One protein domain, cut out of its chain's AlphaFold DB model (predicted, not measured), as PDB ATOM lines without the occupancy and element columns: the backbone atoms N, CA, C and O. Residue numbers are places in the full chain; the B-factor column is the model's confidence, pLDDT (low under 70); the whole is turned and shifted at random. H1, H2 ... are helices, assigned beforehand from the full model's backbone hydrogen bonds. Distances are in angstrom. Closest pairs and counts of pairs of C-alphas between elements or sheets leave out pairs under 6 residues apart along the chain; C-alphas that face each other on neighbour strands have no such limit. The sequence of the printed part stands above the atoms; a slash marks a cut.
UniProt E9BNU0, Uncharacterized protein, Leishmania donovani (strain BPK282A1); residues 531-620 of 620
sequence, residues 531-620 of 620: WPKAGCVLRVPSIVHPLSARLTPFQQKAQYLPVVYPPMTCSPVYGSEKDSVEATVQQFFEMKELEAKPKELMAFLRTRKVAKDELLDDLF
ATOM      1  N   TRP A 531     153.949 196.362 197.337       52.53
ATOM      2  CA  TRP A 531     155.148 195.631 197.763       52.53
ATOM      3  C   TRP A 531     155.768 196.253 199.008       52.53
ATOM      4  O   TRP A 531     156.091 197.449 199.001       52.53
ATOM      5  N   PRO A 532     156.028 195.449 200.046       51.38
ATOM      6  CA  PRO A 532     156.749 195.901 201.218       51.38
ATOM      7  C   PRO A 532     158.254 195.969 200.908       51.38
ATOM      8  O   PRO A 532     159.016 195.055 201.206       51.38
ATOM      9  N   LYS A 533     158.714 197.078 200.316       51.84
ATOM     10  CA  LYS A 533     160.145 197.449 200.331       51.84
ATOM     11  C   LYS A 533     160.584 197.745 201.775       51.84
ATOM     12  O   LYS A 533     159.738 198.075 202.610       51.84
ATOM     13  N   ALA A 534     161.887 197.708 202.084       44.94
ATOM     14  CA  ALA A 534     162.379 198.242 203.362       44.94
ATOM     15  C   ALA A 534     161.858 199.674 203.564       44.94
ATOM     16  O   ALA A 534     162.195 200.573 202.794       44.94
ATOM     17  N   GLY A 535     161.015 199.876 204.582       51.25
ATOM     18  CA  GLY A 535     160.363 201.165 204.842       51.25
ATOM     19  C   GLY A 535     158.957 201.371 204.275       51.25
ATOM     20  O   GLY A 535     158.397 202.442 204.491       51.25
ATOM     21  N   CYS A 536     158.343 200.404 203.587       55.97
ATOM     22  CA  CYS A 536     157.065 200.628 202.901       55.97
ATOM     23  C   CYS A 536     155.837 200.098 203.657       55.97
ATOM     24  O   CYS A 536     155.551 198.908 203.688       55.97
ATOM     25  N   VAL A 537     155.103 201.049 204.236       56.25
ATOM     26  CA  VAL A 537     153.724 201.434 203.880       56.25
ATOM     27  C   VAL A 537     152.972 200.451 202.946       56.25
ATOM     28  O   VAL A 537     152.853 200.688 201.746       56.25
ATOM     29  N   LEU A 538     152.426 199.361 203.489       58.53
ATOM     30  CA  LEU A 538     151.592 198.405 202.747       58.53
ATOM     31  C   LEU A 538     150.198 198.998 202.510       58.53
ATOM     32  O   LEU A 538     149.461 199.199 203.473       58.53
ATOM     33  N   ARG A 539     149.829 199.272 201.247       60.84
ATOM     34  CA  ARG A 539     148.422 199.518 200.887       60.84
ATOM     35  C   ARG A 539     147.703 198.177 200.923       60.84
ATOM     36  O   ARG A 539     147.963 197.336 200.066       60.84
ATOM     37  N   VAL A 540     146.819 197.981 201.902       54.22
ATOM     38  CA  VAL A 540     146.003 196.761 201.985       54.22
ATOM     39  C   VAL A 540     145.211 196.645 200.678       54.22
ATOM     40  O   VAL A 540     144.458 197.571 200.358       54.22
ATOM     41  N   PRO A 541     145.412 195.594 199.866       49.94
ATOM     42  CA  PRO A 541     144.895 195.620 198.512       49.94
ATOM     43  C   PRO A 541     143.372 195.479 198.500       49.94
ATOM     44  O   PRO A 541     142.831 194.436 198.852       49.94
ATOM     45  N   SER A 542     142.672 196.510 198.027       44.91
ATOM     46  CA  SER A 542     141.227 196.460 197.773       44.91
ATOM     47  C   SER A 542     140.879 195.591 196.557       44.91
ATOM     48  O   SER A 542     139.722 195.289 196.344       44.91
ATOM     49  N   ILE A 543     141.840 195.225 195.703       45.75
ATOM     50  CA  ILE A 543     141.556 194.731 194.335       45.75
ATOM     51  C   ILE A 543     141.972 193.264 194.141       45.75
ATOM     52  O   ILE A 543     141.681 192.649 193.122       45.75
ATOM     53  N   VAL A 544     142.625 192.665 195.136       46.06
ATOM     54  CA  VAL A 544     143.371 191.407 194.956       46.06
ATOM     55  C   VAL A 544     142.585 190.190 195.424       46.06
ATOM     56  O   VAL A 544     143.111 189.117 195.702       46.06
ATOM     57  N   HIS A 545     141.275 190.354 195.500       51.94
ATOM     58  CA  HIS A 545     140.412 189.217 195.670       51.94
ATOM     59  C   HIS A 545     140.260 188.486 194.339       51.94
ATOM     60  O   HIS A 545     140.156 189.131 193.292       51.94
ATOM     61  N   PRO A 546     140.242 187.145 194.366       47.03
ATOM     62  CA  PRO A 546     139.857 186.384 193.193       47.03
ATOM     63  C   PRO A 546     138.484 186.827 192.691       47.03
ATOM     64  O   PRO A 546     137.742 187.479 193.431       47.03
ATOM     65  N   LEU A 547     138.173 186.442 191.451       47.75
ATOM     66  CA  LEU A 547     136.955 186.707 190.672       47.75
ATOM     67  C   LEU A 547     135.648 186.261 191.384       47.75
ATOM     68  O   LEU A 547     134.854 185.526 190.822       47.75
ATOM     69  N   SER A 548     135.421 186.584 192.658       42.09
ATOM     70  CA  SER A 548     134.291 186.119 193.480       42.09
ATOM     71  C   SER A 548     134.280 186.620 194.936       42.09
ATOM     72  O   SER A 548     133.276 186.401 195.619       42.09
ATOM     73  N   ALA A 549     135.316 187.295 195.459       46.56
ATOM     74  CA  ALA A 549     135.300 187.762 196.857       46.56
ATOM     75  C   ALA A 549     134.815 189.222 197.001       46.56
ATOM     76  O   ALA A 549     135.351 190.142 196.389       46.56
ATOM     77  N   ARG A 550     133.785 189.447 197.836       47.44
ATOM     78  CA  ARG A 550     133.255 190.787 198.151       47.44
ATOM     79  C   ARG A 550     134.127 191.499 199.188       47.44
ATOM     80  O   ARG A 550     134.383 190.946 200.253       47.44
ATOM     81  N   LEU A 551     134.481 192.753 198.910       49.69
ATOM     82  CA  LEU A 551     135.199 193.637 199.836       49.69
ATOM     83  C   LEU A 551     134.300 194.164 200.958       49.69
ATOM     84  O   LEU A 551     133.154 194.554 200.723       49.69
ATOM     85  N   THR A 552     134.860 194.288 202.156       50.16
ATOM     86  CA  THR A 552     134.253 195.036 203.264       50.16
ATOM     87  C   THR A 552     134.381 196.559 203.050       50.16
ATOM     88  O   THR A 552     135.295 197.006 202.353       50.16
ATOM     89  N   PRO A 553     133.523 197.401 203.668       47.56
ATOM     90  CA  PRO A 553     133.636 198.867 203.584       47.56
ATOM     91  C   PRO A 553     134.984 199.431 204.064       47.56
ATOM     92  O   PRO A 553     135.380 200.517 203.650       47.56
ATOM     93  N   PHE A 554     135.690 198.705 204.935       44.75
ATOM     94  CA  PHE A 554     137.020 199.075 205.428       44.75
ATOM     95  C   PHE A 554     138.114 198.829 204.380       44.75
ATOM     96  O   PHE A 554     138.958 199.695 204.172       44.75
ATOM     97  N   GLN A 555     138.038 197.717 203.639       50.69
ATOM     98  CA  GLN A 555     138.966 197.385 202.546       50.69
ATOM     99  C   GLN A 555     138.823 198.310 201.320       50.69
ATOM    100  O   GLN A 555     139.695 198.327 200.455       50.69
ATOM    101  N   GLN A 556     137.740 199.092 201.245       51.59
ATOM    102  CA  GLN A 556     137.505 200.088 200.190       51.59
ATOM    103  C   GLN A 556     138.247 201.414 200.424       51.59
ATOM    104  O   GLN A 556     138.303 202.238 199.516       51.59
ATOM    105  N   LYS A 557     138.811 201.650 201.618       57.38
ATOM    106  CA  LYS A 557     139.667 202.815 201.887       57.38
ATOM    107  C   LYS A 557     141.132 202.410 201.770       57.38
ATOM    108  O   LYS A 557     141.528 201.383 202.313       57.38
ATOM    109  N   ALA A 558     141.948 203.230 201.107       58.44
ATOM    110  CA  ALA A 558     143.393 203.036 201.104       58.44
ATOM    111  C   ALA A 558     143.924 203.162 202.541       58.44
ATOM    112  O   ALA A 558     143.921 204.246 203.120       58.44
ATOM    113  N   GLN A 559     144.335 202.035 203.119       69.25
ATOM    114  CA  GLN A 559     144.990 201.977 204.419       69.25
ATOM    115  C   GLN A 559     146.429 201.550 204.246       69.25
ATOM    116  O   GLN A 559     146.725 200.654 203.456       69.25
ATOM    117  N   TYR A 560     147.292 202.184 205.020       76.56
ATOM    118  CA  TYR A 560     148.723 201.983 204.991       76.56
ATOM    119  C   TYR A 560     149.197 201.329 206.290       76.56
ATOM    120  O   TYR A 560     148.809 201.756 207.379       76.56
ATOM    121  N   LEU A 561     150.039 200.299 206.182       82.19
ATOM    122  CA  LEU A 561     150.608 199.585 207.328       82.19
ATOM    123  C   LEU A 561     152.140 199.661 207.307       82.19
ATOM    124  O   LEU A 561     152.746 199.250 206.315       82.19
ATOM    125  N   PRO A 562     152.801 200.152 208.373       86.94
ATOM    126  CA  PRO A 562     154.251 200.094 208.455       86.94
ATOM    127  C   PRO A 562     154.690 198.677 208.830       86.94
ATOM    128  O   PRO A 562     154.067 198.037 209.678       86.94
ATOM    129  N   VAL A 563     155.773 198.197 208.220       88.19
ATOM    130  CA  VAL A 563     156.318 196.855 208.467       88.19
ATOM    131  C   VAL A 563     157.800 196.961 208.806       88.19
ATOM    132  O   VAL A 563     158.550 197.655 208.117       88.19
ATOM    133  N   VAL A 564     158.222 196.284 209.873       89.56
ATOM    134  CA  VAL A 564     159.639 196.113 210.243       89.56
ATOM    135  C   VAL A 564     159.966 194.634 210.385       89.56
ATOM    136  O   VAL A 564     159.067 193.804 210.508       89.56
ATOM    137  N   TYR A 565     161.253 194.297 210.397       89.31
ATOM    138  CA  TYR A 565     161.707 192.912 210.353       89.31
ATOM    139  C   TYR A 565     162.764 192.689 211.444       89.31
ATOM    140  O   TYR A 565     163.958 192.916 211.214       89.31
ATOM    141  N   PRO A 566     162.374 192.255 212.655       89.31
ATOM    142  CA  PRO A 566     163.320 191.983 213.733       89.31
ATOM    143  C   PRO A 566     164.458 191.051 213.274       89.31
ATOM    144  O   PRO A 566     164.174 189.967 212.765       89.31
ATOM    145  N   PRO A 567     165.747 191.417 213.446       85.81
ATOM    146  CA  PRO A 567     166.882 190.632 212.942       85.81
ATOM    147  C   PRO A 567     166.956 189.193 213.457       85.81
ATOM    148  O   PRO A 567     167.593 188.355 212.829       85.81
ATOM    149  N   MET A 568     166.349 188.929 214.616       83.00
ATOM    150  CA  MET A 568     166.368 187.618 215.266       83.00
ATOM    151  C   MET A 568     165.321 186.657 214.711       83.00
ATOM    152  O   MET A 568     165.581 185.463 214.664       83.00
ATOM    153  N   THR A 569     164.151 187.158 214.313       85.75
ATOM    154  CA  THR A 569     163.058 186.306 213.821       85.75
ATOM    155  C   THR A 569     162.939 186.342 212.307       85.75
ATOM    156  O   THR A 569     162.430 185.392 211.731       85.75
ATOM    157  N   CYS A 570     163.354 187.439 211.659       88.06
ATOM    158  CA  CYS A 570     163.136 187.693 210.231       88.06
ATOM    159  C   CYS A 570     161.673 187.512 209.774       88.06
ATOM    160  O   CYS A 570     161.414 187.375 208.581       88.06
ATOM    161  N   SER A 571     160.723 187.547 210.711       89.56
ATOM    162  CA  SER A 571     159.287 187.543 210.437       89.56
ATOM    163  C   SER A 571     158.788 188.989 210.358       89.56
ATOM    164  O   SER A 571     159.239 189.817 211.162       89.56
ATOM    165  N   PRO A 572     157.900 189.333 209.408       89.62
ATOM    166  CA  PRO A 572     157.324 190.668 209.314       89.62
ATOM    167  C   PRO A 572     156.531 191.031 210.577       89.62
ATOM    168  O   PRO A 572     155.733 190.246 211.090       89.62
ATOM    169  N   VAL A 573     156.736 192.254 211.068       91.12
ATOM    170  CA  VAL A 573     155.987 192.842 212.183       91.12
ATOM    171  C   VAL A 573     155.239 194.070 211.682       91.12
ATOM    172  O   VAL A 573     155.849 195.076 211.315       91.12
ATOM    173  N   TYR A 574     153.913 193.985 211.697       89.25
ATOM    174  CA  TYR A 574     152.992 194.998 211.196       89.25
ATOM    175  C   TYR A 574     152.625 195.997 212.297       89.25
ATOM    176  O   TYR A 574     152.317 195.621 213.431       89.25
ATOM    177  N   GLY A 575     152.637 197.285 211.966       88.62
ATOM    178  CA  GLY A 575     152.222 198.365 212.854       88.62
ATOM    179  C   GLY A 575     150.711 198.563 212.895       88.62
ATOM    180  O   GLY A 575     149.942 197.611 212.778       88.62
ATOM    181  N   SER A 576     150.296 199.809 213.114       86.81
ATOM    182  CA  SER A 576     148.886 200.197 213.153       86.81
ATOM    183  C   SER A 576     148.464 200.773 211.808       86.81
ATOM    184  O   SER A 576     149.260 201.409 211.121       86.81
ATOM    185  N   GLU A 577     147.198 200.590 211.472       84.50
ATOM    186  CA  GLU A 577     146.550 201.119 210.280       84.50
ATOM    187  C   GLU A 577     146.616 202.653 210.255       84.50
ATOM    188  O   GLU A 577     146.336 203.313 211.263       84.50
ATOM    189  N   LYS A 578     146.971 203.231 209.102       82.62
ATOM    190  CA  LYS A 578     147.031 204.683 208.876       82.62
ATOM    191  C   LYS A 578     146.270 205.092 207.623       82.62
ATOM    192  O   LYS A 578     146.180 204.341 206.656       82.62
ATOM    193  N   ASP A 579     145.769 206.320 207.645       78.62
ATOM    194  CA  ASP A 579     145.049 206.982 206.553       78.62
ATOM    195  C   ASP A 579     145.961 207.817 205.634       78.62
ATOM    196  O   ASP A 579     145.519 208.301 204.594       78.62
ATOM    197  N   SER A 580     147.233 207.981 206.001       77.94
ATOM    198  CA  SER A 580     148.215 208.787 205.276       77.94
ATOM    199  C   SER A 580     149.591 208.128 205.252       77.94
ATOM    200  O   SER A 580     149.992 207.409 206.178       77.94
ATOM    201  N   VAL A 581     150.342 208.396 204.185       78.12
ATOM    202  CA  VAL A 581     151.714 207.902 204.019       78.12
ATOM    203  C   VAL A 581     152.614 208.503 205.098       78.12
ATOM    204  O   VAL A 581     153.408 207.787 205.701       78.12
ATOM    205  N   GLU A 582     152.438 209.784 205.418       82.75
ATOM    206  CA  GLU A 582     153.231 210.521 206.402       82.75
ATOM    207  C   GLU A 582     153.117 209.903 207.801       82.75
ATOM    208  O   GLU A 582     154.133 209.624 208.443       82.75
ATOM    209  N   ALA A 583     151.893 209.616 208.261       84.31
ATOM    210  CA  ALA A 583     151.675 208.972 209.556       84.31
ATOM    211  C   ALA A 583     152.223 207.535 209.594       84.31
ATOM    212  O   ALA A 583     152.654 207.054 210.646       84.31
ATOM    213  N   THR A 584     152.233 206.856 208.445       84.31
ATOM    214  CA  THR A 584     152.805 205.512 208.308       84.31
ATOM    215  C   THR A 584     154.320 205.539 208.405       84.31
ATOM    216  O   THR A 584     154.901 204.753 209.148       84.31
ATOM    217  N   VAL A 585     154.963 206.474 207.702       84.00
ATOM    218  CA  VAL A 585     156.414 206.682 207.740       84.00
ATOM    219  C   VAL A 585     156.869 207.032 209.156       84.00
ATOM    220  O   VAL A 585     157.851 206.469 209.638       84.00
ATOM    221  N   GLN A 586     156.127 207.893 209.855       88.19
ATOM    222  CA  GLN A 586     156.420 208.243 211.245       88.19
ATOM    223  C   GLN A 586     156.427 207.003 212.155       88.19
ATOM    224  O   GLN A 586     157.408 206.754 212.854       88.19
ATOM    225  N   GLN A 587     155.369 206.184 212.112       89.06
ATOM    226  CA  GLN A 587     155.315 204.961 212.917       89.06
ATOM    227  C   GLN A 587     156.366 203.931 212.476       89.06
ATOM    228  O   GLN A 587     156.915 203.235 213.327       89.06
ATOM    229  N   PHE A 588     156.673 203.832 211.178       89.56
ATOM    230  CA  PHE A 588     157.740 202.960 210.690       89.56
ATOM    231  C   PHE A 588     159.073 203.285 211.369       89.56
ATOM    232  O   PHE A 588     159.720 202.370 211.869       89.56
ATOM    233  N   PHE A 589     159.469 204.561 211.438       90.44
ATOM    234  CA  PHE A 589     160.723 204.939 212.091       90.44
ATOM    235  C   PHE A 589     160.705 204.664 213.601       90.44
ATOM    236  O   PHE A 589     161.679 204.119 214.114       90.44
ATOM    237  N   GLU A 590     159.584 204.913 214.290       93.19
ATOM    238  CA  GLU A 590     159.412 204.534 215.706       93.19
ATOM    239  C   GLU A 590     159.586 203.019 215.916       93.19
ATOM    240  O   GLU A 590     160.285 202.573 216.825       93.19
ATOM    241  N   MET A 591     158.988 202.202 215.043       92.88
ATOM    242  CA  MET A 591     159.146 200.746 215.080       92.88
ATOM    243  C   MET A 591     160.572 200.317 214.728       92.88
ATOM    244  O   MET A 591     161.089 199.363 215.310       92.88
ATOM    245  N   LYS A 592     161.222 201.012 213.789       91.06
ATOM    246  CA  LYS A 592     162.573 200.700 213.317       91.06
ATOM    247  C   LYS A 592     163.615 200.907 214.413       91.06
ATOM    248  O   LYS A 592     164.514 200.080 214.542       91.06
ATOM    249  N   GLU A 593     163.463 201.935 215.247       93.81
ATOM    250  CA  GLU A 593     164.310 202.157 216.432       93.81
ATOM    251  C   GLU A 593     164.229 201.002 217.446       93.81
ATOM    252  O   GLU A 593     165.194 200.714 218.158       93.81
ATOM    253  N   LEU A 594     163.090 200.306 217.485       94.88
ATOM    254  CA  LEU A 594     162.822 199.184 218.386       94.88
ATOM    255  C   LEU A 594     163.036 197.810 217.732       94.88
ATOM    256  O   LEU A 594     162.913 196.790 218.408       94.88
ATOM    257  N   GLU A 595     163.377 197.748 216.443       90.94
ATOM    258  CA  GLU A 595     163.434 196.507 215.651       90.94
ATOM    259  C   GLU A 595     164.423 195.479 216.234       90.94
ATOM    260  O   GLU A 595     164.159 194.276 216.244       90.94
ATOM    261  N   ALA A 596     165.539 195.952 216.796       91.81
ATOM    262  CA  ALA A 596     166.538 195.113 217.461       91.81
ATOM    263  C   ALA A 596     166.131 194.668 218.881       91.81
ATOM    264  O   ALA A 596     166.855 193.909 219.525       91.81
ATOM    265  N   LYS A 597     164.981 195.129 219.388       93.38
ATOM    266  CA  LYS A 597     164.498 194.890 220.750       93.38
ATOM    267  C   LYS A 597     163.073 194.317 220.734       93.38
ATOM    268  O   LYS A 597     162.123 195.013 221.097       93.38
ATOM    269  N   PRO A 598     162.894 193.026 220.392       88.06
ATOM    270  CA  PRO A 598     161.572 192.445 220.143       88.06
ATOM    271  C   PRO A 598     160.564 192.658 221.279       88.06
ATOM    272  O   PRO A 598     159.407 192.972 221.030       88.06
ATOM    273  N   LYS A 599     160.999 192.555 222.542       90.50
ATOM    274  CA  LYS A 599     160.121 192.771 223.705       90.50
ATOM    275  C   LYS A 599     159.614 194.213 223.808       90.50
ATOM    276  O   LYS A 599     158.440 194.413 224.109       90.50
ATOM    277  N   GLU A 600     160.482 195.196 223.558       94.31
ATOM    278  CA  GLU A 600     160.117 196.619 223.565       94.31
ATOM    279  C   GLU A 600     159.224 196.952 222.367       94.31
ATOM    280  O   GLU A 600     158.215 197.626 222.541       94.31
ATOM    281  N   LEU A 601     159.524 196.402 221.183       94.12
ATOM    282  CA  LEU A 601     158.687 196.555 219.993       94.12
ATOM    283  C   LEU A 601     157.270 196.009 220.221       94.12
ATOM    284  O   LEU A 601     156.297 196.706 219.946       94.12
ATOM    285  N   MET A 602     157.129 194.801 220.779       94.12
ATOM    286  CA  MET A 602     155.803 194.251 221.086       94.12
ATOM    287  C   MET A 602     155.075 195.084 222.145       94.12
ATOM    288  O   MET A 602     153.882 195.335 222.004       94.12
ATOM    289  N   ALA A 603     155.770 195.565 223.182       92.81
ATOM    290  CA  ALA A 603     155.171 196.456 224.178       92.81
ATOM    291  C   ALA A 603     154.696 197.785 223.563       92.81
ATOM    292  O   ALA A 603     153.590 198.230 223.862       92.81
ATOM    293  N   PHE A 604     155.485 198.375 222.665       93.50
ATOM    294  CA  PHE A 604     155.109 199.560 221.897       93.50
ATOM    295  C   PHE A 604     153.870 199.307 221.030       93.50
ATOM    296  O   PHE A 604     152.944 200.113 221.013       93.50
ATOM    297  N   LEU A 605     153.797 198.168 220.342       92.25
ATOM    298  CA  LEU A 605     152.624 197.840 219.533       92.25
ATOM    299  C   LEU A 605     151.376 197.650 220.400       92.25
ATOM    300  O   LEU A 605     150.315 198.135 220.018       92.25
ATOM    301  N   ARG A 606     151.484 197.054 221.596       90.06
ATOM    302  CA  ARG A 606     150.344 196.972 222.532       90.06
ATOM    303  C   ARG A 606     149.776 198.348 222.858       90.06
ATOM    304  O   ARG A 606     148.569 198.527 222.777       90.06
ATOM    305  N   THR A 607     150.616 199.332 223.180       86.50
ATOM    306  CA  THR A 607     150.124 200.671 223.552       86.50
ATOM    307  C   THR A 607     149.514 201.427 222.375       86.50
ATOM    308  O   THR A 607     148.610 202.231 222.570       86.50
ATOM    309  N   ARG A 608     149.976 201.173 221.145       83.06
ATOM    310  CA  ARG A 608     149.459 201.831 219.933       83.06
ATOM    311  C   ARG A 608     148.199 201.185 219.357       83.06
ATOM    312  O   ARG A 608     147.491 201.847 218.602       83.06
ATOM    313  N   LYS A 609     147.959 199.906 219.650       80.69
ATOM    314  CA  LYS A 609     146.861 199.103 219.081       80.69
ATOM    315  C   LYS A 609     145.667 198.932 220.022       80.69
ATOM    316  O   LYS A 609     144.622 198.445 219.601       80.69
ATOM    317  N   VAL A 610     145.802 199.331 221.284       73.81
ATOM    318  CA  VAL A 610     144.681 199.414 222.226       73.81
ATOM    319  C   VAL A 610     143.907 200.708 221.958       73.81
ATOM    320  O   VAL A 610     144.507 201.768 221.772       73.81
ATOM    321  N   ALA A 611     142.575 200.621 221.914       62.72
ATOM    322  CA  ALA A 611     141.720 201.798 221.809       62.72
ATOM    323  C   ALA A 611     141.994 202.732 222.996       62.72
ATOM    324  O   ALA A 611     142.040 202.272 224.137       62.72
ATOM    325  N   LYS A 612     142.183 204.030 222.731       59.00
ATOM    326  CA  LYS A 612     142.291 205.024 223.801       59.00
ATOM    327  C   LYS A 612     141.024 204.980 224.643       59.00
ATOM    328  O   LYS A 612     139.929 205.168 224.117       59.00
ATOM    329  N   ASP A 613     141.187 204.715 225.929       61.59
ATOM    330  CA  ASP A 613     140.110 204.831 226.897       61.59
ATOM    331  C   ASP A 613     140.127 206.270 227.414       61.59
ATOM    332  O   ASP A 613     140.951 206.629 228.253       61.59
ATOM    333  N   GLU A 614     139.244 207.103 226.858       62.97
ATOM    334  CA  GLU A 614     139.119 208.521 227.224       62.97
ATOM    335  C   GLU A 614     138.879 208.707 228.730       62.97
ATOM    336  O   GLU A 614     139.284 209.709 229.304       62.97
ATOM    337  N   LEU A 615     138.278 207.717 229.394       59.16
ATOM    338  CA  LEU A 615     137.957 207.761 230.816       59.16
ATOM    339  C   LEU A 615     139.189 207.475 231.683       59.16
ATOM    340  O   LEU A 615     139.322 208.055 232.757       59.16
ATOM    341  N   LEU A 616     140.098 206.606 231.227       57.34
ATOM    342  CA  LEU A 616     141.396 206.383 231.873       57.34
ATOM    343  C   LEU A 616     142.370 207.537 231.612       57.34
ATOM    344  O   LEU A 616     143.088 207.912 232.533       57.34
ATOM    345  N   ASP A 617     142.365 208.114 230.410       59.62
ATOM    346  CA  ASP A 617     143.188 209.284 230.068       59.62
ATOM    347  C   ASP A 617     142.727 210.561 230.807       59.62
ATOM    348  O   ASP A 617     143.548 211.426 231.086       59.62
ATOM    349  N   ASP A 618     141.439 210.681 231.161       58.34
ATOM    350  CA  ASP A 618     140.927 211.772 232.010       58.34
ATOM    351  C   ASP A 618     141.166 211.530 233.521       58.34
ATOM    352  O   ASP A 618     141.083 212.464 234.327       58.34
ATOM    353  N   LEU A 619     141.427 210.282 233.933       52.62
ATOM    354  CA  LEU A 619     141.645 209.888 235.336       52.62
ATOM    355  C   LEU A 619     143.124 209.865 235.759       52.62
ATOM    356  O   LEU A 619     143.393 209.871 236.968       52.62
ATOM    357  N   PHE A 620     144.059 209.826 234.809       46.91
ATOM    358  CA  PHE A 620     145.513 209.776 235.019       46.91
ATOM    359  C   PHE A 620     146.230 210.918 234.298       46.91
ATOM    360  O   PHE A 620     147.393 211.194 234.682       46.91
TER     361      PHE A 620
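Overview. This is residues 531 to 620 of the 620 residues of an uncharacterized protein of Leishmania donovani (strain BPK282A1) (UniProt E9BNU0). What shape? With little regular structure, the long looped stretch of residues 531 to 580 folds back on itself, residues 538 to 539 pairing with 560 to 561 and 563 to 564 with 573 to 574, and leads into H1 and H2, which run side by side. Residues 544 to 549 and 610 to 620, with H3, stick out. What builds it? The 90 printed residues, all helix by class, include three named helices, 29 residues, and no named strand. The whole is loose: radius of gyration of the C-alphas 15.3 A, spans 48 by 37 by 22 A.

Arrangement. What pairs? Residues 538 to 539 pair antiparallel with 560 to 561. Which helices meet? H1, residues 581 to 593, and H2, residues 598 to 609, are close but not clearly touching, opposite ways at a shallow tilt of 31 degrees; their closest C-alphas, Met 591 and Leu 601, are 6.5 A apart. H3, residues 614 to 617, is apart from both. Backbones? Every O i to N i+4 pair in H1 and H2 is within hydrogen-bond range; H3 is too short for one.

Along the chain. Where does H1 begin? C-alpha 581 is at (151.714, 207.902, 204.019); H1 measures 18.6 A, H2 16.2 A. Where does H3 end? C-alpha 617 is at (143.188, 209.284, 230.068).

Size, cuts and confidence. How large? The farthest C-alphas, Leu 547 and Phe 620, are 50.7 A apart. Where is pLDDT under 70? It is at residues 531 to 559 and 611 to 620; the printed part has no cut.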